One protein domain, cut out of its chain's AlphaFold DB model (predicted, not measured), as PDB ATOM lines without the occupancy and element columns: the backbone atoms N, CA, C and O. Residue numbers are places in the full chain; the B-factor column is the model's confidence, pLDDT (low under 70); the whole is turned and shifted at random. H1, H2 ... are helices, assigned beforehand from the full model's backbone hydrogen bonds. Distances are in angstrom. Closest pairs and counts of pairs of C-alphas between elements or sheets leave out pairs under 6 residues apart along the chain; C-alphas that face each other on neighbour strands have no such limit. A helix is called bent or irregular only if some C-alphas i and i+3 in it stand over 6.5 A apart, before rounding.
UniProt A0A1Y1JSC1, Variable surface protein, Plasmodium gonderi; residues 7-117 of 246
ATOM      1  N   ILE A   7     -79.362  38.712  41.223       87.06
ATOM      2  CA  ILE A   7     -80.749  39.105  41.482       87.06
ATOM      3  C   ILE A   7     -81.035  38.970  42.977       87.06
ATOM      4  O   ILE A   7     -81.492  39.932  43.599       87.06
ATOM      5  N   LEU A   8     -80.687  37.825  43.567       87.75
ATOM      6  CA  LEU A   8     -80.824  37.569  44.997       87.75
ATOM      7  C   LEU A   8     -80.059  38.601  45.831       87.75
ATOM      8  O   LEU A   8     -80.611  39.164  46.778       87.75
ATOM      9  N   ASN A   9     -78.812  38.893  45.454       88.06
ATOM     10  CA  ASN A   9     -77.987  39.874  46.157       88.06
ATOM     11  C   ASN A   9     -78.616  41.266  46.141       88.06
ATOM     12  O   ASN A   9     -78.761  41.875  47.197       88.06
ATOM     13  N   ILE A  10     -79.035  41.744  44.967       88.75
ATOM     14  CA  ILE A  10     -79.624  43.077  44.807       88.75
ATOM     15  C   ILE A  10     -80.945  43.198  45.577       88.75
ATOM     16  O   ILE A  10     -81.208  44.241  46.174       88.75
ATOM     17  N   ILE A  11     -81.769  42.146  45.606       87.44
ATOM     18  CA  ILE A  11     -83.037  42.156  46.352       87.44
ATOM     19  C   ILE A  11     -82.809  42.161  47.869       87.44
ATOM     20  O   ILE A  11     -83.562  42.811  48.596       87.44
ATOM     21  N   ASN A  12     -81.773  41.476  48.350       87.75
ATOM     22  CA  ASN A  12     -81.445  41.421  49.774       87.75
ATOM     23  C   ASN A  12     -80.681  42.655  50.284       87.75
ATOM     24  O   ASN A  12     -80.439  42.762  51.490       87.75
ATOM     25  N   GLU A  13     -80.301  43.595  49.414       86.31
ATOM     26  CA  GLU A  13     -79.644  44.823  49.851       86.31
ATOM     27  C   GLU A  13     -80.567  45.657  50.761       86.31
ATOM     28  O   GLU A  13     -81.706  45.968  50.396       86.31
ATOM     29  N   PRO A  14     -80.090  46.067  51.951       79.56
ATOM     30  CA  PRO A  14     -80.898  46.834  52.883       79.56
ATOM     31  C   PRO A  14     -81.200  48.223  52.318       79.56
ATOM     32  O   PRO A  14     -80.317  48.904  51.791       79.56
ATOM     33  N   CYS A  15     -82.437  48.676  52.509       80.50
ATOM     34  CA  CYS A  15     -82.863  50.005  52.094       80.50
ATOM     35  C   CYS A  15     -83.210  50.893  53.297       80.50
ATOM     36  O   CYS A  15     -83.751  50.426  54.303       80.50
ATOM     37  N   ASN A  16     -82.887  52.184  53.193       76.81
ATOM     38  CA  ASN A  16     -83.103  53.174  54.255       76.81
ATOM     39  C   ASN A  16     -84.377  54.014  54.060       76.81
ATOM     40  O   ASN A  16     -84.790  54.708  54.986       76.81
ATOM     41  N   ASP A  17     -84.982  53.959  52.874       78.62
ATOM     42  CA  ASP A  17     -86.104  54.813  52.494       78.62
ATOM     43  C   ASP A  17     -87.467  54.155  52.789       78.62
ATOM     44  O   ASP A  17     -87.577  53.073  53.379       78.62
ATOM     45  N   ASN A  18     -88.556  54.819  52.394       81.44
ATOM     46  CA  ASN A  18     -89.870  54.178  52.393       81.44
ATOM     47  C   ASN A  18     -89.936  53.051  51.339       81.44
ATOM     48  O   ASN A  18     -89.187  53.050  50.365       81.44
ATOM     49  N   ASN A  19     -90.854  52.092  51.522       80.62
ATOM     50  CA  ASN A  19     -90.898  50.871  50.704       80.62
ATOM     51  C   ASN A  19     -91.025  51.149  49.193       80.62
ATOM     52  O   ASN A  19     -90.413  50.451  48.391       80.62
ATOM     53  N   GLU A  20     -91.770  52.186  48.796       83.69
ATOM     54  CA  GLU A  20     -91.930  52.555  47.384       83.69
ATOM     55  C   GLU A  20     -90.636  53.113  46.777       83.69
ATOM     56  O   GLU A  20     -90.226  52.699  45.693       83.69
ATOM     57  N   GLN A  21     -89.936  54.004  47.485       84.56
ATOM     58  CA  GLN A  21     -88.632  54.508  47.045       84.56
ATOM     59  C   GLN A  21     -87.594  53.387  46.972       84.56
ATOM     60  O   GLN A  21     -86.860  53.301  45.986       84.56
ATOM     61  N   CYS A  22     -87.589  52.488  47.955       85.62
ATOM     62  CA  CYS A  22     -86.737  51.304  47.953       85.62
ATOM     63  C   CYS A  22     -87.001  50.412  46.739       85.62
ATOM     64  O   CYS A  22     -86.068  50.005  46.051       85.62
ATOM     65  N   LYS A  23     -88.274  50.158  46.425       87.94
ATOM     66  CA  LYS A  23     -88.679  49.361  45.264       87.94
ATOM     67  C   LYS A  23     -88.243  50.009  43.948       87.94
ATOM     68  O   LYS A  23     -87.741  49.325  43.059       87.94
ATOM     69  N   LEU A  24     -88.370  51.330  43.824       88.19
ATOM     70  CA  LEU A  24     -87.891  52.061  42.647       88.19
ATOM     71  C   LEU A  24     -86.365  51.993  42.503       88.19
ATOM     72  O   LEU A  24     -85.867  51.803  41.394       88.19
ATOM     73  N   GLN A  25     -85.616  52.133  43.600       89.31
ATOM     74  CA  GLN A  25     -84.156  51.998  43.589       89.31
ATOM     75  C   GLN A  25     -83.723  50.576  43.223       89.31
ATOM     76  O   GLN A  25     -82.837  50.414  42.386       89.31
ATOM     77  N   LEU A  26     -84.384  49.564  43.788       91.31
ATOM     78  CA  LEU A  26     -84.178  48.158  43.454       91.31
ATOM     79  C   LEU A  26     -84.328  47.929  41.946       91.31
ATOM     80  O   LEU A  26     -83.428  47.398  41.300       91.31
ATOM     81  N   PHE A  27     -85.444  48.377  41.366       92.00
ATOM     82  CA  PHE A  27     -85.706  48.190  39.939       92.00
ATOM     83  C   PHE A  27     -84.690  48.924  39.067       92.00
ATOM     84  O   PHE A  27     -84.269  48.380  38.053       92.00
ATOM     85  N   ARG A  28     -84.234  50.116  39.471       92.06
ATOM     86  CA  ARG A  28     -83.165  50.835  38.763       92.06
ATOM     87  C   ARG A  28     -81.837  50.081  38.787       92.06
ATOM     88  O   ARG A  28     -81.159  50.057  37.766       92.06
ATOM     89  N   LYS A  29     -81.467  49.466  39.916       93.00
ATOM     90  CA  LYS A  29     -80.246  48.649  40.022       93.00
ATOM     91  C   LYS A  29     -80.314  47.427  39.111       93.00
ATOM     92  O   LYS A  29     -79.387  47.190  38.346       93.00
ATOM     93  N   LEU A  30     -81.435  46.707  39.135       92.94
ATOM     94  CA  LEU A  30     -81.655  45.560  38.252       92.94
ATOM     95  C   LEU A  30     -81.646  45.976  36.770       92.94
ATOM     96  O   LEU A  30     -81.024  45.313  35.945       92.94
ATOM     97  N   ASP A  31     -82.269  47.109  36.432       92.31
ATOM     98  CA  ASP A  31     -82.265  47.659  35.072       92.31
ATOM     99  C   ASP A  31     -80.847  48.039  34.607       92.31
ATOM    100  O   ASP A  31     -80.492  47.788  33.453       92.31
ATOM    101  N   ALA A  32     -80.020  48.596  35.497       91.94
ATOM    102  CA  ALA A  32     -78.630  48.936  35.204       91.94
ATOM    103  C   ALA A  32     -77.767  47.690  34.946       91.94
ATOM    104  O   ALA A  32     -76.974  47.683  34.006       91.94
ATOM    105  N   GLU A  33     -77.952  46.615  35.718       91.38
ATOM    106  CA  GLU A  33     -77.253  45.347  35.478       91.38
ATOM    107  C   GLU A  33     -77.608  44.741  34.113       91.38
ATOM    108  O   GLU A  33     -76.719  44.296  33.384       91.38
ATOM    109  N   VAL A  34     -78.888  44.781  33.724       90.19
ATOM    110  CA  VAL A  34     -79.326  44.341  32.387       90.19
ATOM    111  C   VAL A  34     -78.694  45.203  31.292       90.19
ATOM    112  O   VAL A  34     -78.230  44.676  30.279       90.19
ATOM    113  N   ALA A  35     -78.646  46.525  31.478       88.38
ATOM    114  CA  ALA A  35     -78.057  47.444  30.503       88.38
ATOM    115  C   ALA A  35     -76.551  47.191  30.305       88.38
ATOM    116  O   ALA A  35     -76.078  47.157  29.162       88.38
ATOM    117  N   ASN A  36     -75.835  46.943  31.407       86.75
ATOM    118  CA  ASN A  36     -74.398  46.656  31.443       86.75
ATOM    119  C   ASN A  36     -74.038  45.267  30.896       86.75
ATOM    120  O   ASN A  36     -72.861  44.984  30.658       86.75
ATOM    121  N   MET A  37     -75.022  44.390  30.674       83.19
ATOM    122  CA  MET A  37     -74.785  43.080  30.082       83.19
ATOM    123  C   MET A  37     -74.273  43.226  28.642       83.19
ATOM    124  O   MET A  37     -74.950  43.765  27.756       83.19
ATOM    125  N   ASN A  38     -73.058  42.726  28.406       77.94
ATOM    126  CA  ASN A  38     -72.434  42.746  27.092       77.94
ATOM    127  C   ASN A  38     -72.879  41.524  26.274       77.94
ATOM    128  O   ASN A  38     -72.393  40.411  26.477       77.94
ATOM    129  N   CYS A  39     -73.797  41.746  25.337       70.31
ATOM    130  CA  CYS A  39     -74.088  40.797  24.268       70.31
ATOM    131  C   CYS A  39     -72.978  40.922  23.222       70.31
ATOM    132  O   CYS A  39     -73.115  41.699  22.280       70.31
ATOM    133  N   GLY A  40     -71.850  40.239  23.422       64.44
ATOM    134  CA  GLY A  40     -70.734  40.263  22.474       64.44
ATOM    135  C   GLY A  40     -71.089  39.667  21.099       64.44
ATOM    136  O   GLY A  40     -72.244  39.607  20.685       64.44
ATOM    137  N   THR A  41     -70.088  39.152  20.387       48.78
ATOM    138  CA  THR A  41     -70.182  38.699  18.982       48.78
ATOM    139  C   THR A  41     -71.228  37.607  18.709       48.78
ATOM    140  O   THR A  41     -71.672  37.463  17.576       48.78
ATOM    141  N   PHE A  42     -71.642  36.851  19.731       51.62
ATOM    142  CA  PHE A  42     -72.646  35.781  19.632       51.62
ATOM    143  C   PHE A  42     -74.069  36.231  20.016       51.62
ATOM    144  O   PHE A  42     -75.003  35.435  19.978       51.62
ATOM    145  N   GLY A  43     -74.249  37.514  20.355       61.81
ATOM    146  CA  GLY A  43     -75.522  38.086  20.784       61.81
ATOM    147  C   GLY A  43     -75.958  37.639  22.184       61.81
ATOM    148  O   GLY A  43     -75.345  36.789  22.826       61.81
ATOM    149  N   CYS A  44     -77.045  38.234  22.677       68.00
ATOM    150  CA  CYS A  44     -77.752  37.738  23.853       68.00
ATOM    151  C   CYS A  44     -78.675  36.598  23.422       68.00
ATOM    152  O   CYS A  44     -79.891  36.758  23.334       68.00
ATOM    153  N   SER A  45     -78.071  35.470  23.049       60.62
ATOM    154  CA  SER A  45     -78.797  34.232  22.802       60.62
ATOM    155  C   SER A  45     -78.948  33.496  24.126       60.62
ATOM    156  O   SER A  45     -77.956  33.033  24.694       60.62
ATOM    157  N   TYR A  46     -80.174  33.357  24.611       62.47
ATOM    158  CA  TYR A  46     -80.472  32.365  25.629       62.47
ATOM    159  C   TYR A  46     -81.187  31.217  24.913       62.47
ATOM    160  O   TYR A  46     -82.287  31.381  24.398       62.47
ATOM    161  N   TYR A  47     -80.511  30.070  24.834       55.34
ATOM    162  CA  TYR A  47     -81.015  28.834  24.231       55.34
ATOM    163  C   TYR A  47     -81.263  28.872  22.702       55.34
ATOM    164  O   TYR A  47     -82.009  29.688  22.172       55.34
ATOM    165  N   SER A  48     -80.696  27.910  21.967       50.81
ATOM    166  CA  SER A  48     -80.806  27.778  20.499       50.81
ATOM    167  C   SER A  48     -82.210  27.443  19.971       50.81
ATOM    168  O   SER A  48     -82.388  27.312  18.763       50.81
ATOM    169  N   HIS A  49     -83.203  27.270  20.849       50.53
ATOM    170  CA  HIS A  49     -84.566  26.858  20.486       50.53
ATOM    171  C   HIS A  49     -85.645  27.906  20.785       50.53
ATOM    172  O   HIS A  49     -86.801  27.693  20.424       50.53
ATOM    173  N   MET A  50     -85.298  29.029  21.422       57.97
ATOM    174  CA  MET A  50     -86.190  30.186  21.515       57.97
ATOM    175  C   MET A  50     -85.723  31.234  20.516       57.97
ATOM    176  O   MET A  50     -84.985  32.157  20.853       57.97
ATOM    177  N   ASP A  51     -86.155  31.079  19.266       56.62
ATOM    178  CA  ASP A  51     -85.997  32.129  18.264       56.62
ATOM    179  C   ASP A  51     -87.019  33.235  18.561       56.62
ATOM    180  O   ASP A  51     -88.094  33.334  17.967       56.62
ATOM    181  N   LEU A  52     -86.739  34.003  19.617       63.75
ATOM    182  CA  LEU A  52     -87.584  35.115  19.999       63.75
ATOM    183  C   LEU A  52     -87.402  36.231  18.975       63.75
ATOM    184  O   LEU A  52     -86.357  36.893  18.919       63.75
ATOM    185  N   ASN A  53     -88.452  36.484  18.198       65.69
ATOM    186  CA  ASN A  53     -88.559  37.667  17.352       65.69
ATOM    187  C   ASN A  53     -88.904  38.905  18.204       65.69
ATOM    188  O   ASN A  53     -89.950  39.522  18.034       65.69
ATOM    189  N   VAL A  54     -88.045  39.207  19.180       70.81
ATOM    190  CA  VAL A  54     -88.178  40.316  20.136       70.81
ATOM    191  C   VAL A  54     -87.010  41.287  19.989       70.81
ATOM    192  O   VAL A  54     -85.945  40.929  19.469       70.81
ATOM    193  N   SER A  55     -87.193  42.517  20.473       76.25
ATOM    194  CA  SER A  55     -86.147  43.543  20.444       76.25
ATOM    195  C   SER A  55     -84.855  43.074  21.136       76.25
ATOM    196  O   SER A  55     -84.859  42.238  22.046       76.25
ATOM    197  N   HIS A  56     -83.718  43.643  20.728       77.88
ATOM    198  CA  HIS A  56     -82.416  43.338  21.329       77.88
ATOM    199  C   HIS A  56     -82.383  43.606  22.848       77.88
ATOM    200  O   HIS A  56     -81.730  42.877  23.594       77.88
ATOM    201  N   GLU A  57     -83.125  44.609  23.325       79.56
ATOM    202  CA  GLU A  57     -83.247  44.915  24.756       79.56
ATOM    203  C   GLU A  57     -83.975  43.807  25.529       79.56
ATOM    204  O   GLU A  57     -83.577  43.470  26.646       79.56
ATOM    205  N   PHE A  58     -84.980  43.165  24.930       79.88
ATOM    206  CA  PHE A  58     -85.645  42.023  25.559       79.88
ATOM    207  C   PHE A  58     -84.784  40.772  25.527       79.88
ATOM    208  O   PHE A  58     -84.711  40.062  26.528       79.88
ATOM    209  N   LYS A  59     -84.033  40.541  24.444       80.81
ATOM    210  CA  LYS A  59     -83.036  39.458  24.405       80.81
ATOM    211  C   LYS A  59     -82.010  39.595  25.534       80.81
ATOM    212  O   LYS A  59     -81.698  38.600  26.195       80.81
ATOM    213  N   LYS A  60     -81.544  40.822  25.808       85.75
ATOM    214  CA  LYS A  60     -80.715  41.147  26.984       85.75
ATOM    215  C   LYS A  60     -81.401  40.776  28.288       85.75
ATOM    216  O   LYS A  60     -80.810  40.086  29.110       85.75
ATOM    217  N   PHE A  61     -82.643  41.209  28.462       88.12
ATOM    218  CA  PHE A  61     -83.409  40.958  29.676       88.12
ATOM    219  C   PHE A  61     -83.603  39.460  29.958       88.12
ATOM    220  O   PHE A  61     -83.279  38.996  31.051       88.12
ATOM    221  N   TYR A  62     -84.053  38.685  28.969       85.62
ATOM    222  CA  TYR A  62     -84.228  37.239  29.118       85.62
ATOM    223  C   TYR A  62     -82.903  36.525  29.405       85.62
ATOM    224  O   TYR A  62     -82.833  35.681  30.298       85.62
ATOM    225  N   SER A  63     -81.831  36.913  28.706       85.25
ATOM    226  CA  SER A  63     -80.490  36.363  28.940       85.25
ATOM    227  C   SER A  63     -79.967  36.703  30.334       85.25
ATOM    228  O   SER A  63     -79.313  35.878  30.968       85.25
ATOM    229  N   TYR A  64     -80.261  37.904  30.833       88.12
ATOM    230  CA  TYR A  64     -79.897  38.307  32.183       88.12
ATOM    231  C   TYR A  64     -80.608  37.447  33.227       88.12
ATOM    232  O   TYR A  64     -79.943  36.927  34.121       88.12
ATOM    233  N   ILE A  65     -81.925  37.255  33.092       88.62
ATOM    234  CA  ILE A  65     -82.688  36.379  33.988       88.62
ATOM    235  C   ILE A  65     -82.104  34.974  33.960       88.62
ATOM    236  O   ILE A  65     -81.743  34.453  35.010       88.62
ATOM    237  N   TYR A  66     -81.952  34.393  32.770       84.50
ATOM    238  CA  TYR A  66     -81.413  33.049  32.605       84.50
ATOM    239  C   TYR A  66     -80.076  32.867  33.333       84.50
ATOM    240  O   TYR A  66     -79.897  31.918  34.088       84.50
ATOM    241  N   ASN A  67     -79.163  33.825  33.167       81.25
ATOM    242  CA  ASN A  67     -77.821  33.731  33.730       81.25
ATOM    243  C   ASN A  67     -77.727  34.033  35.232       81.25
ATOM    244  O   ASN A  67     -76.712  33.709  35.845       81.25
ATOM    245  N   ASN A  68     -78.737  34.676  35.822       84.12
ATOM    246  CA  ASN A  68     -78.688  35.165  37.202       84.12
ATOM    247  C   ASN A  68     -79.831  34.630  38.071       84.12
ATOM    248  O   ASN A  68     -80.113  35.228  39.096       84.12
ATOM    249  N   SER A  69     -80.493  33.543  37.673       78.81
ATOM    250  CA  SER A  69     -81.560  32.909  38.469       78.81
ATOM    251  C   SER A  69     -81.364  31.399  38.639       78.81
ATOM    252  O   SER A  69     -82.305  30.661  38.912       78.81
ATOM    253  N   TYR A  70     -80.125  30.915  38.509       70.56
ATOM    254  CA  TYR A  70     -79.795  29.499  38.710       70.56
ATOM    255  C   TYR A  70     -80.064  29.007  40.141       70.56
ATOM    256  O   TYR A  70     -80.319  27.817  40.323       70.56
ATOM    257  N   LYS A  71     -80.030  29.920  41.124       75.25
ATOM    258  CA  LYS A  71     -80.281  29.677  42.556       75.25
ATOM    259  C   LYS A  71     -81.654  30.182  43.004       75.25
ATOM    260  O   LYS A  71     -81.852  30.592  44.144       75.25
ATOM    261  N   VAL A  72     -82.617  30.225  42.086       74.12
ATOM    262  CA  VAL A  72     -83.985  30.677  42.380       74.12
ATOM    263  C   VAL A  72     -84.711  29.786  43.396       74.12
ATOM    264  O   VAL A  72     -85.690  30.209  43.996       74.12
ATOM    265  N   ASP A  73     -84.218  28.576  43.638       74.62
ATOM    266  CA  ASP A  73     -84.634  27.696  44.730       74.62
ATOM    267  C   ASP A  73     -84.238  28.217  46.125       74.62
ATOM    268  O   ASP A  73     -84.888  27.879  47.114       74.62
ATOM    269  N   GLU A  74     -83.226  29.090  46.214       80.31
ATOM    270  CA  GLU A  74     -82.837  29.795  47.445       80.31
ATOM    271  C   GLU A  74     -83.724  31.032  47.720       80.31
ATOM    272  O   GLU A  74     -83.569  31.708  48.744       80.31
ATOM    273  N   TYR A  75     -84.656  31.372  46.820       85.00
ATOM    274  CA  TYR A  75     -85.465  32.580  46.954       85.00
ATOM    275  C   TYR A  75     -86.592  32.338  47.956       85.00
ATOM    276  O   TYR A  75     -87.473  31.508  47.753       85.00
ATOM    277  N   ASN A  76     -86.613  33.126  49.029       85.31
ATOM    278  CA  ASN A  76     -87.777  33.176  49.909       85.31
ATOM    279  C   ASN A  76     -88.958  33.909  49.237       85.31
ATOM    280  O   ASN A  76     -88.791  34.609  48.233       85.31
ATOM    281  N   ASP A  77     -90.146  33.814  49.838       84.06
ATOM    282  CA  ASP A  77     -91.383  34.409  49.313       84.06
ATOM    283  C   ASP A  77     -91.256  35.899  48.970       84.06
ATOM    284  O   ASP A  77     -91.811  36.366  47.973       84.06
ATOM    285  N   ASN A  78     -90.506  36.662  49.770       84.94
ATOM    286  CA  ASN A  78     -90.317  38.089  49.540       84.94
ATOM    287  C   ASN A  78     -89.368  38.364  48.369       84.94
ATOM    288  O   ASN A  78     -89.642  39.247  47.555       84.94
ATOM    289  N   VAL A  79     -88.287  37.588  48.247       87.06
ATOM    290  CA  VAL A  79     -87.382  37.682  47.097       87.06
ATOM    291  C   VAL A  79     -88.144  37.357  45.818       87.06
ATOM    292  O   VAL A  79     -88.106  38.144  44.871       87.06
ATOM    293  N   CYS A  80     -88.932  36.278  45.821       86.75
ATOM    294  CA  CYS A  80     -89.829  35.960  44.716       86.75
ATOM    295  C   CYS A  80     -90.812  37.103  44.434       86.75
ATOM    296  O   CYS A  80     -90.942  37.528  43.288       86.75
ATOM    297  N   ALA A  81     -91.473  37.665  45.452       87.81
ATOM    298  CA  ALA A  81     -92.421  38.762  45.265       87.81
ATOM    299  C   ALA A  81     -91.778  39.995  44.605       87.81
ATOM    300  O   ALA A  81     -92.381  40.588  43.704       87.81
ATOM    301  N   CYS A  82     -90.564  40.364  45.019       89.06
ATOM    302  CA  CYS A  82     -89.798  41.477  44.456       89.06
ATOM    303  C   CYS A  82     -89.298  41.202  43.039       89.06
ATOM    304  O   CYS A  82     -89.419  42.069  42.170       89.06
ATOM    305  N   PHE A  83     -88.807  39.992  42.784       90.19
ATOM    306  CA  PHE A  83     -88.370  39.572  41.461       90.19
ATOM    307  C   PHE A  83     -89.531  39.574  40.451       90.19
ATOM    308  O   PHE A  83     -89.432  40.179  39.382       90.19
ATOM    309  N   ILE A  84     -90.681  39.009  40.830       89.50
ATOM    310  CA  ILE A  84     -91.910  39.027  40.025       89.50
ATOM    311  C   ILE A  84     -92.435  40.457  39.830       89.50
ATOM    312  O   ILE A  84     -92.863  40.814  38.734       89.50
ATOM    313  N   ALA A  85     -92.356  41.317  40.851       89.31
ATOM    314  CA  ALA A  85     -92.762  42.715  40.717       89.31
ATOM    315  C   ALA A  85     -91.900  43.473  39.690       89.31
ATOM    316  O   ALA A  85     -92.430  44.296  38.941       89.31
ATOM    317  N   TRP A  86     -90.595  43.192  39.635       91.50
ATOM    318  CA  TRP A  86     -89.694  43.769  38.634       91.50
ATOM    319  C   TRP A  86     -90.026  43.280  37.218       91.50
ATOM    320  O   TRP A  86     -90.139  44.090  36.297       91.50
ATOM    321  N   ILE A  87     -90.283  41.980  37.057       90.62
ATOM    322  CA  ILE A  87     -90.760  41.385  35.799       90.62
ATOM    323  C   ILE A  87     -92.064  42.045  35.335       90.62
ATOM    324  O   ILE A  87     -92.191  42.422  34.170       90.62
ATOM    325  N   ASN A  88     -93.025  42.242  36.238       88.00
ATOM    326  CA  ASN A  88     -94.302  42.880  35.913       88.00
ATOM    327  C   ASN A  88     -94.119  44.344  35.501       88.00
ATOM    328  O   ASN A  88     -94.774  44.812  34.572       88.00
ATOM    329  N   LYS A  89     -93.194  45.062  36.148       89.00
ATOM    330  CA  LYS A  89     -92.815  46.421  35.748       89.00
ATOM    331  C   LYS A  89     -92.254  46.430  34.322       89.00
ATOM    332  O   LYS A  89     -92.712  47.224  33.511       89.00
ATOM    333  N   LYS A  90     -91.369  45.488  33.978       87.94
ATOM    334  CA  LYS A  90     -90.854  45.334  32.606       87.94
ATOM    335  C   LYS A  90     -91.926  44.988  31.585       87.94
ATOM    336  O   LYS A  90     -91.891  45.536  30.491       87.94
ATOM    337  N   LYS A  91     -92.902  44.153  31.951       86.25
ATOM    338  CA  LYS A  91     -94.065  43.873  31.102       86.25
ATOM    339  C   LYS A  91     -94.837  45.149  30.761       86.25
ATOM    340  O   LYS A  91     -95.273  45.320  29.634       86.25
ATOM    341  N   ASN A  92     -95.010  46.040  31.733       83.75
ATOM    342  CA  ASN A  92     -95.742  47.291  31.535       83.75
ATOM    343  C   ASN A  92     -94.939  48.339  30.749       83.75
ATOM    344  O   ASN A  92     -95.538  49.240  30.171       83.75
ATOM    345  N   ASP A  93     -93.610  48.208  30.716       82.19
ATOM    346  CA  ASP A  93     -92.727  49.040  29.894       82.19
ATOM    347  C   ASP A  93     -92.767  48.612  28.393       82.19
ATOM    348  O   ASP A  93     -92.211  49.312  27.547       82.19
ATOM    349  N   LEU A  94     -93.417  47.484  28.038       76.25
ATOM    350  CA  LEU A  94     -93.522  46.956  26.662       76.25
ATOM    351  C   LEU A  94     -94.511  47.727  25.776       76.25
ATOM    352  O   LEU A  94     -95.548  48.214  26.226       76.25
ATOM    353  N   THR A  95     -94.252  47.705  24.466       68.31
ATOM    354  CA  THR A  95     -95.248  48.074  23.450       68.31
ATOM    355  C   THR A  95     -96.235  46.926  23.181       68.31
ATOM    356  O   THR A  95     -95.948  45.759  23.454       68.31
ATOM    357  N   ASN A  96     -97.404  47.232  22.600       64.56
ATOM    358  CA  ASN A  96     -98.472  46.247  22.354       64.56
ATOM    359  C   ASN A  96     -98.046  45.030  21.506       64.56
ATOM    360  O   ASN A  96     -98.646  43.967  21.649       64.56
ATOM    361  N   VAL A  97     -97.050  45.166  20.622       63.88
ATOM    362  CA  VAL A  97     -96.602  44.068  19.744       63.88
ATOM    363  C   VAL A  97     -95.784  43.037  20.527       63.88
ATOM    364  O   VAL A  97     -95.997  41.837  20.371       63.88
ATOM    365  N   ASP A  98     -94.917  43.495  21.431       64.69
ATOM    366  CA  ASP A  98     -94.057  42.632  22.248       64.69
ATOM    367  C   ASP A  98     -94.827  41.962  23.408       64.69
ATOM    368  O   ASP A  98     -94.447  40.900  23.908       64.69
ATOM    369  N   MET A  99     -95.951  42.552  23.830       66.75
ATOM    370  CA  MET A  99     -96.763  42.058  24.948       66.75
ATOM    371  C   MET A  99     -97.452  40.713  24.659       66.75
ATOM    372  O   MET A  99     -97.686  39.938  25.587       66.75
ATOM    373  N   VAL A 100     -97.765  40.422  23.388       70.44
ATOM    374  CA  VAL A 100     -98.548  39.236  22.981       70.44
ATOM    375  C   VAL A 100     -97.820  37.927  23.300       70.44
ATOM    376  O   VAL A 100     -98.462  36.937  23.650       70.44
ATOM    377  N   LEU A 101     -96.488  37.912  23.201       77.25
ATOM    378  CA  LEU A 101     -95.676  36.713  23.438       77.25
ATOM    379  C   LEU A 101     -95.032  36.677  24.829       77.25
ATOM    380  O   LEU A 101     -94.621  35.607  25.270       77.25
ATOM    381  N   TRP A 102     -95.038  37.792  25.566       84.12
ATOM    382  CA  TRP A 102     -94.366  37.927  26.863       84.12
ATOM    383  C   TRP A 102     -94.669  36.799  27.855       84.12
ATOM    384  O   TRP A 102     -93.756  36.215  28.434       84.12
ATOM    385  N   GLU A 103     -95.949  36.488  28.082       83.69
ATOM    386  CA  GLU A 103     -96.334  35.472  29.071       83.69
ATOM    387  C   GLU A 103     -95.852  34.080  28.665       83.69
ATOM    388  O   GLU A 103     -95.370  33.319  29.506       83.69
ATOM    389  N   LYS A 104     -95.932  33.765  27.368       83.00
ATOM    390  CA  LYS A 104     -95.443  32.504  26.809       83.00
ATOM    391  C   LYS A 104     -93.926  32.403  26.957       83.00
ATOM    392  O   LYS A 104     -93.431  31.380  27.433       83.00
ATOM    393  N   ASP A 105     -93.203  33.455  26.595       83.44
ATOM    394  CA  ASP A 105     -91.740  33.481  26.602       83.44
ATOM    395  C   ASP A 105     -91.196  33.399  28.033       83.44
ATOM    396  O   ASP A 105     -90.360  32.546  28.336       83.44
ATOM    397  N   MET A 106     -91.752  34.195  28.954       86.12
ATOM    398  CA  MET A 106     -91.394  34.159  30.376       86.12
ATOM    399  C   MET A 106     -91.727  32.815  31.026       86.12
ATOM    400  O   MET A 106     -90.911  32.289  31.781       86.12
ATOM    401  N   THR A 107     -92.887  32.227  30.717       85.56
ATOM    402  CA  THR A 107     -93.254  30.894  31.225       85.56
ATOM    403  C   THR A 107     -92.281  29.833  30.725       85.56
ATOM    404  O   THR A 107     -91.830  28.991  31.501       85.56
ATOM    405  N   THR A 108     -91.919  29.882  29.442       84.50
ATOM    406  CA  THR A 108     -90.972  28.929  28.851       84.50
ATOM    407  C   THR A 108     -89.590  29.071  29.492       84.50
ATOM    408  O   THR A 108     -88.986  28.067  29.865       84.50
ATOM    409  N   LEU A 109     -89.121  30.306  29.695       85.00
ATOM    410  CA  LEU A 109     -87.863  30.592  30.380       85.00
ATOM    411  C   LEU A 109     -87.860  30.055  31.820       85.00
ATOM    412  O   LEU A 109     -86.938  29.339  32.204       85.00
ATOM    413  N   PHE A 110     -88.899  30.350  32.604       84.19
ATOM    414  CA  PHE A 110     -89.002  29.915  34.000       84.19
ATOM    415  C   PHE A 110     -89.069  28.390  34.118       84.19
ATOM    416  O   PHE A 110     -88.387  27.812  34.961       84.19
ATOM    417  N   ASN A 111     -89.825  27.722  33.243       83.44
ATOM    418  CA  ASN A 111     -89.882  26.260  33.208       83.44
ATOM    419  C   ASN A 111     -88.521  25.636  32.882       83.44
ATOM    420  O   ASN A 111     -88.173  24.604  33.451       83.44
ATOM    421  N   TYR A 112     -87.747  26.266  31.998       81.62
ATOM    422  CA  TYR A 112     -86.407  25.801  31.655       81.62
ATOM    423  C   TYR A 112     -85.404  26.002  32.801       81.62
ATOM    424  O   TYR A 112     -84.652  25.091  33.139       81.62
ATOM    425  N   ILE A 113     -85.412  27.168  33.454       81.69
ATOM    426  CA  ILE A 113     -84.574  27.412  34.643       81.69
ATOM    427  C   ILE A 113     -84.931  26.399  35.739       81.69
ATOM    428  O   ILE A 113     -84.054  25.785  36.341       81.69
ATOM    429  N   LYS A 114     -86.228  26.137  35.933       81.38
ATOM    430  CA  LYS A 114     -86.726  25.137  36.882       81.38
ATOM    431  C   LYS A 114     -86.261  23.712  36.570       81.38
ATOM    432  O   LYS A 114     -86.003  22.957  37.501       81.38
ATOM    433  N   SER A 115     -86.190  23.318  35.297       79.06
ATOM    434  CA  SER A 115     -85.760  21.966  34.911       79.06
ATOM    435  C   SER A 115     -84.243  21.775  34.947       79.06
ATOM    436  O   SER A 115     -83.781  20.637  34.995       79.06
ATOM    437  N   THR A 116     -83.474  22.865  34.920       76.56
ATOM    438  CA  THR A 116     -82.004  22.845  34.875       76.56
ATOM    439  C   THR A 116     -81.334  23.214  36.199       76.56
ATOM    440  O   THR A 116     -80.136  22.975  36.350       76.56
ATOM    441  N   SER A 117     -82.083  23.747  37.171       70.94
ATOM    442  CA  SER A 117     -81.580  24.047  38.515       70.94
ATOM    443  C   SER A 117     -81.233  22.746  39.274       70.94
ATOM    444  O   SER A 117     -82.112  21.902  39.484       70.94
TER     445      SER A 117
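What this domain is: This is residues 7 to 117 of the 246 residues of the protein "Variable surface protein" of Plasmodium gonderi (UniProt A0A1Y1JSC1). The longest helix, H5, lies side by side with H3 at one end of a compact cluster of helices; at the other end the short H1 folds back on H2 as a hairpin and packs on H4. H2 crosses towards H3 and meets it nearly at right angles, while the loop of residues 37 to 55 lies at the H3 end of the longest axis. The printed part has 111 residues, with five named helices in the order H1 to H5 and no named strand, all helix in class. It is compact, with a radius of gyration of the C-alphas of 14.2 A and spans of 42 by 31 by 27 A.

Where its parts are: H5, residues 96 to 116, is 31.2 A long and ends at C-alpha 116 (-82.004, 22.845, 34.875); it is irregular, with C-alphas 100 and 103 7.5 A apart, and has a kink of 37 degrees near residue 103. H3 is residues 56 to 68, 18.2 A; H4 residues 77 to 92, 22.4 A; H2 residues 19 to 36, 25.7 A. H1, residues 7 to 12, 8.6 A, begins at C-alpha 7 (-80.749, 39.105, 41.482).

How they stand to each other: H5 touches H3 at a shallow tilt of 21 degrees, the same way, closest at the C-alphas of Tyr 66 and Ile 113, 6.8 A. Residues 34 to 35 of H2 touch H3, about perpendicular at 76 degrees; the C-alphas of Val 34 and Phe 61 are closest, 6.0 A. H1 and H2, a helical hairpin, touch at Ile 11 and Leu 26, their closest C-alphas, 6.8 A. H1 touches H4 at a steep tilt of 60 degrees, closest at the C-alphas of Ile 11 and Val 79, 6.3 A. H4 and H5 are close but not clearly touching, with C-alphas 91 and 99 closest, 7.0 A. H2 and H5 are apart. Every O i to N i+4 pair is within hydrogen-bond range in H1, H2, H3 and H4; in H5, 12 of 17 are.

The domain as a whole: The farthest C-alphas, Asn 16 and His 49, are 42.8 A apart. The printed part has no cut. The link from H2 to H3 is long, 19 residues. Confidence is under 70 at residues 40 to 53 and 95 to 99.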